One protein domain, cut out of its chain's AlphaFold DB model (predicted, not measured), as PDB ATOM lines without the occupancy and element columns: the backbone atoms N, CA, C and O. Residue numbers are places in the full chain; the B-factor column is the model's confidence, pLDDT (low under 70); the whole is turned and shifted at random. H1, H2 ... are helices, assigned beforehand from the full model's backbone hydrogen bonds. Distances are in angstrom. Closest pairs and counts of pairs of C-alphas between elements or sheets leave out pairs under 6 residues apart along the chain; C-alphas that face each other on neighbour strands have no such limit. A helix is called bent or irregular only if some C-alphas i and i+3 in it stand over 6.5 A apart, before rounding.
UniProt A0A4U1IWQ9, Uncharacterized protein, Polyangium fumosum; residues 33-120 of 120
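Overview. This is residues 33 to 120 of the 120 residues of an uncharacterized protein of Polyangium fumosum (UniProt A0A4U1IWQ9). Two helices, H2 and H6, cross at close range and make the core, with helices folded back at both ends of H2. H1 folds back along the first part of H2 at one end of the longest axis, while H3 folds back from the other end of H2 and H4 folds back along H3; the short H5 leads from H4 toward H6. The printed part has 88 residues, with six named helices in the order H1, H2, H3, H4, H5, H6 and no named strand, and its class is all helix. It is compact, with a radius of gyration of the C-alphas of 12.1 A, yet elongated in outline, spanning 37 by 24 by 22 A.

Along the chain. Find C-alpha 48 at (121.865, 131.032, 95.674); from there H2, the longest helix, runs 23.9 A through residues 48 to 66. It has a kink of 50 degrees near residue 58 and is irregular, with C-alphas 57 and 60 lying 7.3 A apart. Look next at H6, residues 104 to 119, 23.0 A long and ending with C-alpha 119 at (124.342, 133.845, 78.306). It has a kink of 27 degrees near residue 111 and is irregular, with C-alphas 105 and 108 lying 7.1 A apart. H1 begins with C-alpha 33 at (128.030, 143.255, 97.419) and covers residues 33 to 43, 15.5 A. H3 is residues 69 to 80, 16.5 A; H4 is residues 84 to 94, 15.0 A; H5 is residues 96 to 99, 5.0 A.

Arrangement. Start where H2 and H6 touch, at a steep tilt of 62 degrees: the closest C-alphas, of Gly 52 and Phe 114, are 4.1 A apart. H1 and H2 form a hairpin at a shallow tilt of 13 degrees; H2 touches H1 with residues 48 to 55 alone, closest at the C-alphas of Ala 41 and Phe 48, 5.7 A. H2 and H3 form a hairpin at a shallow tilt of 34 degrees, only just short of steep, closest at the C-alphas of Val 63 and Leu 72, 6.1 A. H3 and H4 form a third hairpin at 18 degrees, with the C-alphas of Leu 78 and Ile 87 closest, 6.0 A. H4 and H6 only just touch, with 3 pairs of C-alphas within 8 A, and stand about perpendicular at 81 degrees; the C-alphas of Thr 84 and Met 111 are closest, 7.1 A. H5 touches no helix but is near H4, the closest C-alphas, of Lys 92 and Met 99, being 5.8 A apart. H1 is apart from H3, H4 and H6. In H1, H3 and H4 every O i to N i+4 pair is within hydrogen-bond range, against 13 of 15 in H2 and 10 of 12 in H6; H5 is too short for such a pair.

Size, cuts and confidence. The two C-alphas farthest apart, those of Ser 43 and Asp 70, are 36.8 A apart. The printed part has no cut, and its five links are tight. No printed residue has a pLDDT under 70.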
ATOM      1  N   PHE A  33     129.299 143.587  98.075       89.50
ATOM      2  CA  PHE A  33     128.030 143.255  97.419       89.50
ATOM      3  C   PHE A  33     127.758 141.744  97.468       89.50
ATOM      4  O   PHE A  33     126.673 141.318  97.854       89.50
ATOM      5  N   PHE A  34     128.768 140.922  97.165       92.19
ATOM      6  CA  PHE A  34     128.611 139.474  97.126       92.19
ATOM      7  C   PHE A  34     128.426 138.894  98.528       92.19
ATOM      8  O   PHE A  34     127.637 137.975  98.732       92.19
ATOM      9  N   ARG A  35     129.088 139.485  99.530       93.06
ATOM     10  CA  ARG A  35     128.884 139.103 100.932       93.06
ATOM     11  C   ARG A  35     127.444 139.330 101.385       93.06
ATOM     12  O   ARG A  35     126.903 138.474 102.081       93.06
ATOM     13  N   VAL A  36     126.847 140.456 100.992       93.88
ATOM     14  CA  VAL A  36     125.442 140.777 101.289       93.88
ATOM     15  C   VAL A  36     124.511 139.792 100.586       93.88
ATOM     16  O   VAL A  36     123.669 139.200 101.251       93.88
ATOM     17  N   LEU A  37     124.731 139.512  99.298       94.25
ATOM     18  CA  LEU A  37     123.923 138.540  98.549       94.25
ATOM     19  C   LEU A  37     123.919 137.155  99.201       94.25
ATOM     20  O   LEU A  37     122.866 136.546  99.366       94.25
ATOM     21  N   VAL A  38     125.087 136.663  99.621       94.31
ATOM     22  CA  VAL A  38     125.172 135.363 100.297       94.31
ATOM     23  C   VAL A  38     124.493 135.388 101.666       94.31
ATOM     24  O   VAL A  38     123.921 134.381 102.078       94.31
ATOM     25  N   TYR A  39     124.554 136.508 102.390       95.06
ATOM     26  CA  TYR A  39     123.836 136.656 103.654       95.06
ATOM     27  C   TYR A  39     122.317 136.591 103.440       95.06
ATOM     28  O   TYR A  39     121.663 135.780 104.090       95.06
ATOM     29  N   GLU A  40     121.787 137.347 102.476       94.62
ATOM     30  CA  GLU A  40     120.369 137.326 102.086       94.62
ATOM     31  C   GLU A  40     119.933 135.931 101.603       94.62
ATOM     32  O   GLU A  40     118.846 135.451 101.921       94.62
ATOM     33  N   ALA A  41     120.807 135.219 100.883       94.94
ATOM     34  CA  ALA A  41     120.533 133.850 100.458       94.94
ATOM     35  C   ALA A  41     120.487 132.852 101.625       94.94
ATOM     36  O   ALA A  41     119.736 131.879 101.595       94.94
ATOM     37  N   ARG A  42     121.281 133.086 102.675       93.88
ATOM     38  CA  ARG A  42     121.266 132.268 103.897       93.88
ATOM     39  C   ARG A  42     120.086 132.596 104.809       93.88
ATOM     40  O   ARG A  42     119.634 131.693 105.508       93.88
ATOM     41  N   SER A  43     119.603 133.841 104.815       94.19
ATOM     42  CA  SER A  43     118.390 134.233 105.547       94.19
ATOM     43  C   SER A  43     117.099 133.810 104.835       94.19
ATOM     44  O   SER A  43     116.043 133.796 105.460       94.19
ATOM     45  N   GLY A  44     117.188 133.411 103.561       91.75
ATOM     46  CA  GLY A  44     116.048 132.993 102.739       91.75
ATOM     47  C   GLY A  44     115.336 134.149 102.033       91.75
ATOM     48  O   GLY A  44     114.321 133.925 101.381       91.75
ATOM     49  N   GLU A  45     115.864 135.370 102.134       91.81
ATOM     50  CA  GLU A  45     115.373 136.545 101.402       91.81
ATOM     51  C   GLU A  45     115.731 136.486  99.913       91.81
ATOM     52  O   GLU A  45     115.020 137.036  99.071       91.81
ATOM     53  N   LYS A  46     116.824 135.790  99.586       93.31
ATOM     54  CA  LYS A  46     117.239 135.470  98.218       93.31
ATOM     55  C   LYS A  46     117.566 133.993  98.075       93.31
ATOM     56  O   LYS A  46     117.593 133.233  99.039       93.31
ATOM     57  N   SER A  47     117.847 133.581  96.849       95.75
ATOM     58  CA  SER A  47     118.371 132.260  96.541       95.75
ATOM     59  C   SER A  47     119.849 132.316  96.155       95.75
ATOM     60  O   SER A  47     120.390 133.337  95.721       95.75
ATOM     61  N   PHE A  48     120.522 131.169  96.240       96.12
ATOM     62  CA  PHE A  48     121.865 131.032  95.674       96.12
ATOM     63  C   PHE A  48     121.875 131.147  94.145       96.12
ATOM     64  O   PHE A  48     122.917 131.473  93.580       96.12
ATOM     65  N   THR A  49     120.728 130.957  93.479       97.06
ATOM     66  CA  THR A  49     120.563 131.285  92.053       97.06
ATOM     67  C   THR A  49     120.757 132.783  91.823       97.06
ATOM     68  O   THR A  49     121.525 133.155  90.941       97.06
ATOM     69  N   ASP A  50     120.165 133.638  92.660       95.62
ATOM     70  CA  ASP A  50     120.309 135.099  92.553       95.62
ATOM     71  C   ASP A  50     121.758 135.534  92.796       95.62
ATOM     72  O   ASP A  50     122.289 136.383  92.084       95.62
ATOM     73  N   CYS A  51     122.442 134.886  93.748       95.69
ATOM     74  CA  CYS A  51     123.874 135.103  93.972       95.69
ATOM     75  C   CYS A  51     124.701 134.784  92.720       95.69
ATOM     76  O   CYS A  51     125.611 135.535  92.369       95.69
ATOM     77  N   GLY A  52     124.399 133.661  92.063       96.19
ATOM     78  CA  GLY A  52     125.059 133.265  90.824       96.19
ATOM     79  C   GLY A  52     124.807 134.258  89.698       96.19
ATOM     80  O   GLY A  52     125.751 134.657  89.023       96.19
ATOM     81  N   TYR A  53     123.555 134.688  89.539       96.44
ATOM     82  CA  TYR A  53     123.147 135.654  88.522       96.44
ATOM     83  C   TYR A  53     123.886 136.986  88.677       96.44
ATOM     84  O   TYR A  53     124.558 137.445  87.754       96.44
ATOM     85  N   GLU A  54     123.863 137.569  89.875       95.06
ATOM     86  CA  GLU A  54     124.545 138.838  90.142       95.06
ATOM     87  C   GLU A  54     126.063 138.734  89.997       95.06
ATOM     88  O   GLU A  54     126.696 139.649  89.463       95.06
ATOM     89  N   LEU A  55     126.668 137.609  90.402       93.88
ATOM     90  CA  LEU A  55     128.085 137.401  90.128       93.88
ATOM     91  C   LEU A  55     128.350 137.337  88.625       93.88
ATOM     92  O   LEU A  55     129.274 137.994  88.164       93.88
ATOM     93  N   GLY A  56     127.550 136.591  87.862       94.06
ATOM     94  CA  GLY A  56     127.703 136.481  86.410       94.06
ATOM     95  C   GLY A  56     127.638 137.839  85.708       94.06
ATOM     96  O   GLY A  56     128.452 138.113  84.830       94.06
ATOM     97  N   ARG A  57     126.769 138.749  86.160       93.62
ATOM     98  CA  ARG A  57     126.696 140.119  85.620       93.62
ATOM     99  C   ARG A  57     127.949 140.946  85.889       93.62
ATOM    100  O   ARG A  57     128.325 141.782  85.073       93.62
ATOM    101  N   GLN A  58     128.581 140.743  87.042       91.69
ATOM    102  CA  GLN A  58     129.726 141.546  87.471       91.69
ATOM    103  C   GLN A  58     131.077 140.883  87.182       91.69
ATOM    104  O   GLN A  58     132.104 141.559  87.253       91.69
ATOM    105  N   ILE A  59     131.100 139.594  86.821       90.44
ATOM    106  CA  ILE A  59     132.334 138.809  86.721       90.44
ATOM    107  C   ILE A  59     133.309 139.408  85.709       90.44
ATOM    108  O   ILE A  59     134.492 139.508  86.009       90.44
ATOM    109  N   PHE A  60     132.832 139.901  84.562       88.81
ATOM    110  CA  PHE A  60     133.700 140.502  83.547       88.81
ATOM    111  C   PHE A  60     134.369 141.790  84.042       88.81
ATOM    112  O   PHE A  60     135.544 142.018  83.765       88.81
ATOM    113  N   SER A  61     133.653 142.601  84.827       88.31
ATOM    114  CA  SER A  61     134.207 143.814  85.437       88.31
ATOM    115  C   SER A  61     135.216 143.479  86.534       88.31
ATOM    116  O   SER A  61     136.301 144.055  86.568       88.31
ATOM    117  N   ILE A  62     134.894 142.515  87.401       85.94
ATOM    118  CA  ILE A  62     135.795 142.062  88.470       85.94
ATOM    119  C   ILE A  62     137.089 141.520  87.855       85.94
ATOM    120  O   ILE A  62     138.181 141.958  88.200       85.94
ATOM    121  N   VAL A  63     136.971 140.613  86.886       85.12
ATOM    122  CA  VAL A  63     138.115 139.951  86.253       85.12
ATOM    123  C   VAL A  63     138.937 140.936  85.429       85.12
ATOM    124  O   VAL A  63     140.154 140.985  85.592       85.12
ATOM    125  N   GLY A  64     138.298 141.768  84.603       83.00
ATOM    126  CA  GLY A  64     139.003 142.759  83.788       83.00
ATOM    127  C   GLY A  64     139.769 143.784  84.630       83.00
ATOM    128  O   GLY A  64     140.891 144.153  84.287       83.00
ATOM    129  N   ASN A  65     139.210 144.202  85.769       81.88
ATOM    130  CA  ASN A  65     139.839 145.209  86.623       81.88
ATOM    131  C   ASN A  65     140.878 144.639  87.599       81.88
ATOM    132  O   ASN A  65     141.827 145.356  87.934       81.88
ATOM    133  N   GLU A  66     140.708 143.401  88.076       79.38
ATOM    134  CA  GLU A  66     141.550 142.822  89.137       79.38
ATOM    135  C   GLU A  66     142.529 141.748  88.649       79.38
ATOM    136  O   GLU A  66     143.629 141.652  89.190       79.38
ATOM    137  N   LEU A  67     142.159 140.953  87.640       79.12
ATOM    138  CA  LEU A  67     142.919 139.775  87.196       79.12
ATOM    139  C   LEU A  67     143.582 139.957  85.820       79.12
ATOM    140  O   LEU A  67     144.609 139.332  85.566       79.12
ATOM    141  N   GLY A  68     143.034 140.824  84.965       84.25
ATOM    142  CA  GLY A  68     143.579 141.158  83.646       84.25
ATOM    143  C   GLY A  68     142.858 140.485  82.471       84.25
ATOM    144  O   GLY A  68     142.072 139.551  82.636       84.25
ATOM    145  N   GLU A  69     143.125 140.988  81.263       82.62
ATOM    146  CA  GLU A  69     142.411 140.608  80.032       82.62
ATOM    147  C   GLU A  69     142.656 139.154  79.596       82.62
ATOM    148  O   GLU A  69     141.727 138.503  79.119       82.62
ATOM    149  N   ASP A  70     143.847 138.593  79.828       84.44
ATOM    150  CA  ASP A  70     144.142 137.191  79.483       84.44
ATOM    151  C   ASP A  70     143.223 136.216  80.238       84.44
ATOM    152  O   ASP A  70     142.680 135.261  79.680       84.44
ATOM    153  N   VAL A  71     142.983 136.509  81.519       87.56
ATOM    154  CA  VAL A  71     142.112 135.721  82.400       87.56
ATOM    155  C   VAL A  71     140.645 135.865  81.978       87.56
ATOM    156  O   VAL A  71     139.875 134.907  82.053       87.56
ATOM    157  N   LEU A  72     140.261 137.040  81.471       88.69
ATOM    158  CA  LEU A  72     138.943 137.273  80.883       88.69
ATOM    159  C   LEU A  72     138.716 136.389  79.648       88.69
ATOM    160  O   LEU A  72     137.656 135.776  79.517       88.69
ATOM    161  N   GLY A  73     139.723 136.286  78.775       90.06
ATOM    162  CA  GLY A  73     139.684 135.444  77.579       90.06
ATOM    163  C   GLY A  73     139.457 133.965  77.901       90.06
ATOM    164  O   GLY A  73     138.612 133.323  77.273       90.06
ATOM    165  N   GLU A  74     140.135 133.436  78.927       91.88
ATOM    166  CA  GLU A  74     139.900 132.069  79.421       91.88
ATOM    167  C   GLU A  74     138.426 131.854  79.796       91.88
ATOM    168  O   GLU A  74     137.802 130.892  79.342       91.88
ATOM    169  N   LEU A  75     137.848 132.766  80.588       92.06
ATOM    170  CA  LEU A  75     136.458 132.667  81.037       92.06
ATOM    171  C   LEU A  75     135.472 132.697  79.861       92.06
ATOM    172  O   LEU A  75     134.551 131.882  79.818       92.06
ATOM    173  N   VAL A  76     135.682 133.590  78.888       91.75
ATOM    174  CA  VAL A  76     134.839 133.685  77.683       91.75
ATOM    175  C   VAL A  76     134.831 132.362  76.918       91.75
ATOM    176  O   VAL A  76     133.762 131.867  76.560       91.75
ATOM    177  N   VAL A  77     135.996 131.736  76.721       93.94
ATOM    178  CA  VAL A  77     136.091 130.437  76.032       93.94
ATOM    179  C   VAL A  77     135.307 129.352  76.772       93.94
ATOM    180  O   VAL A  77     134.624 128.544  76.138       93.94
ATOM    181  N   LEU A  78     135.374 129.325  78.106       94.44
ATOM    182  CA  LEU A  78     134.623 128.362  78.913       94.44
ATOM    183  C   LEU A  78     133.105 128.580  78.807       94.44
ATOM    184  O   LEU A  78     132.356 127.611  78.654       94.44
ATOM    185  N   ILE A  79     132.654 129.840  78.822       93.19
ATOM    186  CA  ILE A  79     131.241 130.212  78.661       93.19
ATOM    187  C   ILE A  79     130.724 129.821  77.273       93.19
ATOM    188  O   ILE A  79     129.669 129.194  77.174       93.19
ATOM    189  N   MET A  80     131.481 130.101  76.206       92.94
ATOM    190  CA  MET A  80     131.108 129.717  74.838       92.94
ATOM    191  C   MET A  80     130.966 128.199  74.678       92.94
ATOM    192  O   MET A  80     130.075 127.729  73.972       92.94
ATOM    193  N   LYS A  81     131.807 127.421  75.370       94.44
ATOM    194  CA  LYS A  81     131.714 125.954  75.413       94.44
ATOM    195  C   LYS A  81     130.579 125.439  76.304       94.44
ATOM    196  O   LYS A  81     130.294 124.245  76.270       94.44
ATOM    197  N   ARG A  82     129.942 126.313  77.094       91.62
ATOM    198  CA  ARG A  82     128.933 125.973  78.112       91.62
ATOM    199  C   ARG A  82     129.414 124.890  79.084       91.62
ATOM    200  O   ARG A  82     128.621 124.082  79.569       91.62
ATOM    201  N   ASP A  83     130.714 124.871  79.373       93.31
ATOM    202  CA  ASP A  83     131.313 123.886  80.273       93.31
ATOM    203  C   ASP A  83     131.172 124.346  81.729       93.31
ATOM    204  O   ASP A  83     132.076 124.924  82.330       93.31
ATOM    205  N   THR A  84     129.996 124.100  82.304       92.50
ATOM    206  CA  THR A  84     129.650 124.527  83.667       92.50
ATOM    207  C   THR A  84     130.624 123.996  84.723       92.50
ATOM    208  O   THR A  84     130.878 124.673  85.720       92.50
ATOM    209  N   LEU A  85     131.186 122.795  84.532       93.88
ATOM    210  CA  LEU A  85     132.146 122.222  85.478       93.88
ATOM    211  C   LEU A  85     133.490 122.940  85.392       93.88
ATOM    212  O   LEU A  85     134.043 123.303  86.432       93.88
ATOM    213  N   ALA A  86     133.990 123.188  84.181       95.50
ATOM    214  CA  ALA A  86     135.217 123.950  83.993       95.50
ATOM    215  C   ALA A  86     135.068 125.393  84.492       95.50
ATOM    216  O   ALA A  86     135.969 125.888  85.165       95.50
ATOM    217  N   ILE A  87     133.918 126.039  84.264       95.19
ATOM    218  CA  ILE A  87     133.625 127.379  84.798       95.19
ATOM    219  C   ILE A  87     133.634 127.360  86.330       95.19
ATOM    220  O   ILE A  87     134.255 128.218  86.949       95.19
ATOM    221  N   LEU A  88     133.006 126.368  86.966       95.25
ATOM    222  CA  LEU A  88     133.013 126.253  88.426       95.25
ATOM    223  C   LEU A  88     134.438 126.087  88.982       95.25
ATOM    224  O   LEU A  88     134.780 126.700  89.992       95.25
ATOM    225  N   GLN A  89     135.274 125.266  88.339       95.38
ATOM    226  CA  GLN A  89     136.678 125.101  88.737       95.38
ATOM    227  C   GLN A  89     137.483 126.380  88.518       95.38
ATOM    228  O   GLN A  89     138.285 126.770  89.366       95.38
ATOM    229  N   TRP A  90     137.225 127.068  87.412       95.00
ATOM    230  CA  TRP A  90     137.831 128.352  87.113       95.00
ATOM    231  C   TRP A  90     137.463 129.396  88.174       95.00
ATOM    232  O   TRP A  90     138.353 130.049  88.712       95.00
ATOM    233  N   LEU A  91     136.190 129.483  88.579       94.12
ATOM    234  CA  LEU A  91     135.743 130.384  89.645       94.12
ATOM    235  C   LEU A  91     136.416 130.049  90.980       94.12
ATOM    236  O   LEU A  91     136.872 130.942  91.685       94.12
ATOM    237  N   LYS A  92     136.551 128.763  91.322       93.56
ATOM    238  CA  LYS A  92     137.280 128.346  92.531       93.56
ATOM    239  C   LYS A  92     138.756 128.740  92.498       93.56
ATOM    240  O   LYS A  92     139.311 129.057  93.540       93.56
ATOM    241  N   SER A  93     139.377 128.722  91.322       92.25
ATOM    242  CA  SER A  93     140.785 129.084  91.142       92.25
ATOM    243  C   SER A  93     141.004 130.600  91.164       92.25
ATOM    244  O   SER A  93     141.909 131.092  91.835       92.25
ATOM    245  N   ARG A  94     140.166 131.358  90.447       90.44
ATOM    246  CA  ARG A  94     140.357 132.799  90.220       90.44
ATOM    247  C   ARG A  94     139.645 133.685  91.237       90.44
ATOM    248  O   ARG A  94     140.152 134.751  91.563       90.44
ATOM    249  N   VAL A  95     138.503 133.244  91.766       90.38
ATOM    250  CA  VAL A  95     137.709 133.964  92.778       90.38
ATOM    251  C   VAL A  95     137.398 133.088  94.008       90.38
ATOM    252  O   VAL A  95     136.242 132.998  94.440       90.38
ATOM    253  N   PRO A  96     138.418 132.462  94.637       91.00
ATOM    254  CA  PRO A  96     138.226 131.483  95.713       91.00
ATOM    255  C   PRO A  96     137.408 132.036  96.882       91.00
ATOM    256  O   PRO A  96     136.524 131.364  97.398       91.00
ATOM    257  N   ARG A  97     137.624 133.303  97.255       89.12
ATOM    258  CA  ARG A  97     136.927 133.930  98.389       89.12
ATOM    259  C   ARG A  97     135.426 134.074  98.186       89.12
ATOM    260  O   ARG A  97     134.693 134.008  99.165       89.12
ATOM    261  N   MET A  98     134.972 134.278  96.952       90.75
ATOM    262  CA  MET A  98     133.542 134.278  96.641       90.75
ATOM    263  C   MET A  98     133.007 132.844  96.708       90.75
ATOM    264  O   MET A  98     131.989 132.586  97.345       90.75
ATOM    265  N   MET A  99     133.739 131.886  96.140       93.56
ATOM    266  CA  MET A  99     133.321 130.483  96.123       93.56
ATOM    267  C   MET A  99     133.264 129.833  97.511       93.56
ATOM    268  O   MET A  99     132.357 129.037  97.758       93.56
ATOM    269  N   ASP A 100     134.154 130.209  98.432       92.88
ATOM    270  CA  ASP A 100     134.169 129.739  99.826       92.88
ATOM    271  C   ASP A 100     132.902 130.140 100.602       92.88
ATOM    272  O   ASP A 100     132.531 129.506 101.592       92.88
ATOM    273  N   MET A 101     132.213 131.201 100.170       92.12
ATOM    274  CA  MET A 101     130.984 131.658 100.818       92.12
ATOM    275  C   MET A 101     129.759 130.821 100.433       92.12
ATOM    276  O   MET A 101     128.766 130.806 101.172       92.12
ATOM    277  N   ILE A 102     129.824 130.113  99.306       94.00
ATOM    278  CA  ILE A 102     128.714 129.340  98.758       94.00
ATOM    279  C   ILE A 102     128.779 127.906  99.299       94.00
ATOM    280  O   ILE A 102     129.778 127.216  99.088       94.00
ATOM    281  N   PRO A 103     127.731 127.405  99.981       93.69
ATOM    282  CA  PRO A 103     127.705 126.016 100.422       93.69
ATOM    283  C   PRO A 103     127.762 125.065  99.219       93.69
ATOM    284  O   PRO A 103     127.024 125.244  98.255       93.69
ATOM    285  N   THR A 104     128.567 124.003  99.292       93.38
ATOM    286  CA  THR A 104     128.778 123.056  98.175       93.38
ATOM    287  C   THR A 104     127.480 122.473  97.608       93.38
ATOM    288  O   THR A 104     127.360 122.280  96.400       93.38
ATOM    289  N   ARG A 105     126.479 122.228  98.464       93.81
ATOM    290  CA  ARG A 105     125.150 121.733  98.054       93.81
ATOM    291  C   ARG A 105     124.395 122.706  97.137       93.81
ATOM    292  O   ARG A 105     123.579 122.275  96.332       93.81
ATOM    293  N   GLU A 106     124.708 123.997  97.225       95.88
ATOM    294  CA  GLU A 106     124.057 125.077  96.479       95.88
ATOM    295  C   GLU A 106     124.764 125.388  95.157       95.88
ATOM    296  O   GLU A 106     124.255 126.172  94.361       95.88
ATOM    297  N   TYR A 107     125.909 124.754  94.863       94.81
ATOM    298  CA  TYR A 107     126.659 124.998  93.623       94.81
ATOM    299  C   TYR A 107     125.816 124.784  92.372       94.81
ATOM    300  O   TYR A 107     125.976 125.512  91.399       94.81
ATOM    301  N   ARG A 108     124.881 123.829  92.390       94.94
ATOM    302  CA  ARG A 108     123.978 123.611  91.256       94.94
ATOM    303  C   ARG A 108     123.044 124.804  91.027       94.94
ATOM    304  O   ARG A 108     122.872 125.216  89.883       94.94
ATOM    305  N   ALA A 109     122.451 125.345  92.092       95.88
ATOM    306  CA  ALA A 109     121.564 126.506  92.015       95.88
ATOM    307  C   ALA A 109     122.347 127.766  91.621       95.88
ATOM    308  O   ALA A 109     121.973 128.475  90.691       95.88
ATOM    309  N   PHE A 110     123.499 127.967  92.255       97.12
ATOM    310  CA  PHE A 110     124.424 129.046  91.945       97.12
ATOM    311  C   PHE A 110     124.865 129.042  90.478       97.12
ATOM    312  O   PHE A 110     124.694 130.036  89.778       97.12
ATOM    313  N   MET A 111     125.359 127.909  89.975       96.88
ATOM    314  CA  MET A 111     125.808 127.814  88.586       96.88
ATOM    315  C   MET A 111     124.664 127.998  87.587       96.88
ATOM    316  O   MET A 111     124.899 128.529  86.506       96.88
ATOM    317  N   LYS A 112     123.427 127.618  87.936       96.00
ATOM    318  CA  LYS A 112     122.253 127.906  87.100       96.00
ATOM    319  C   LYS A 112     122.075 129.415  86.905       96.00
ATOM    320  O   LYS A 112     121.928 129.853  85.769       96.00
ATOM    321  N   GLY A 113     122.119 130.190  87.988       96.56
ATOM    322  CA  GLY A 113     122.001 131.648  87.919       96.56
ATOM    323  C   GLY A 113     123.185 132.300  87.214       96.56
ATOM    324  O   GLY A 113     122.995 133.158  86.359       96.56
ATOM    325  N   PHE A 114     124.403 131.831  87.497       96.75
ATOM    326  CA  PHE A 114     125.610 132.319  86.831       96.75
ATOM    327  C   PHE A 114     125.530 132.143  85.315       96.75
ATOM    328  O   PHE A 114     125.734 133.096  84.571       96.75
ATOM    329  N   MET A 115     125.172 130.939  84.855       95.69
ATOM    330  CA  MET A 115     125.029 130.652  83.428       95.69
ATOM    331  C   MET A 115     123.893 131.444  82.782       95.69
ATOM    332  O   MET A 115     124.014 131.808  81.621       95.69
ATOM    333  N   GLN A 116     122.813 131.725  83.513       95.06
ATOM    334  CA  GLN A 116     121.743 132.585  83.016       95.06
ATOM    335  C   GLN A 116     122.259 134.005  82.743       95.06
ATOM    336  O   GLN A 116     122.018 134.530  81.665       95.06
ATOM    337  N   ALA A 117     123.023 134.587  83.670       95.12
ATOM    338  CA  ALA A 117     123.526 135.953  83.540       95.12
ATOM    339  C   ALA A 117     124.588 136.146  82.448       95.12
ATOM    340  O   ALA A 117     124.685 137.234  81.899       95.12
ATOM    341  N   VAL A 118     125.419 135.135  82.174       91.12
ATOM    342  CA  VAL A 118     126.507 135.253  81.176       91.12
ATOM    343  C   VAL A 118     126.107 134.807  79.767       91.12
ATOM    344  O   VAL A 118     126.921 134.897  78.848       91.12
ATOM    345  N   VAL A 119     124.899 134.261  79.604       86.25
ATOM    346  CA  VAL A 119     124.342 133.845  78.306       86.25
ATOM    347  C   VAL A 119     123.245 134.803  77.820       86.25
ATOM    348  O   VAL A 119     123.002 134.838  76.615       86.25
ATOM    349  N   GLU A 120     122.596 135.549  78.724       73.75
ATOM    350  CA  GLU A 120     121.759 136.720  78.390       73.75
ATOM    351  C   GLU A 120     122.577 137.854  77.758       73.75
ATOM    352  O   GLU A 120     122.062 138.446  76.782       73.75
TER     353      GLU A 120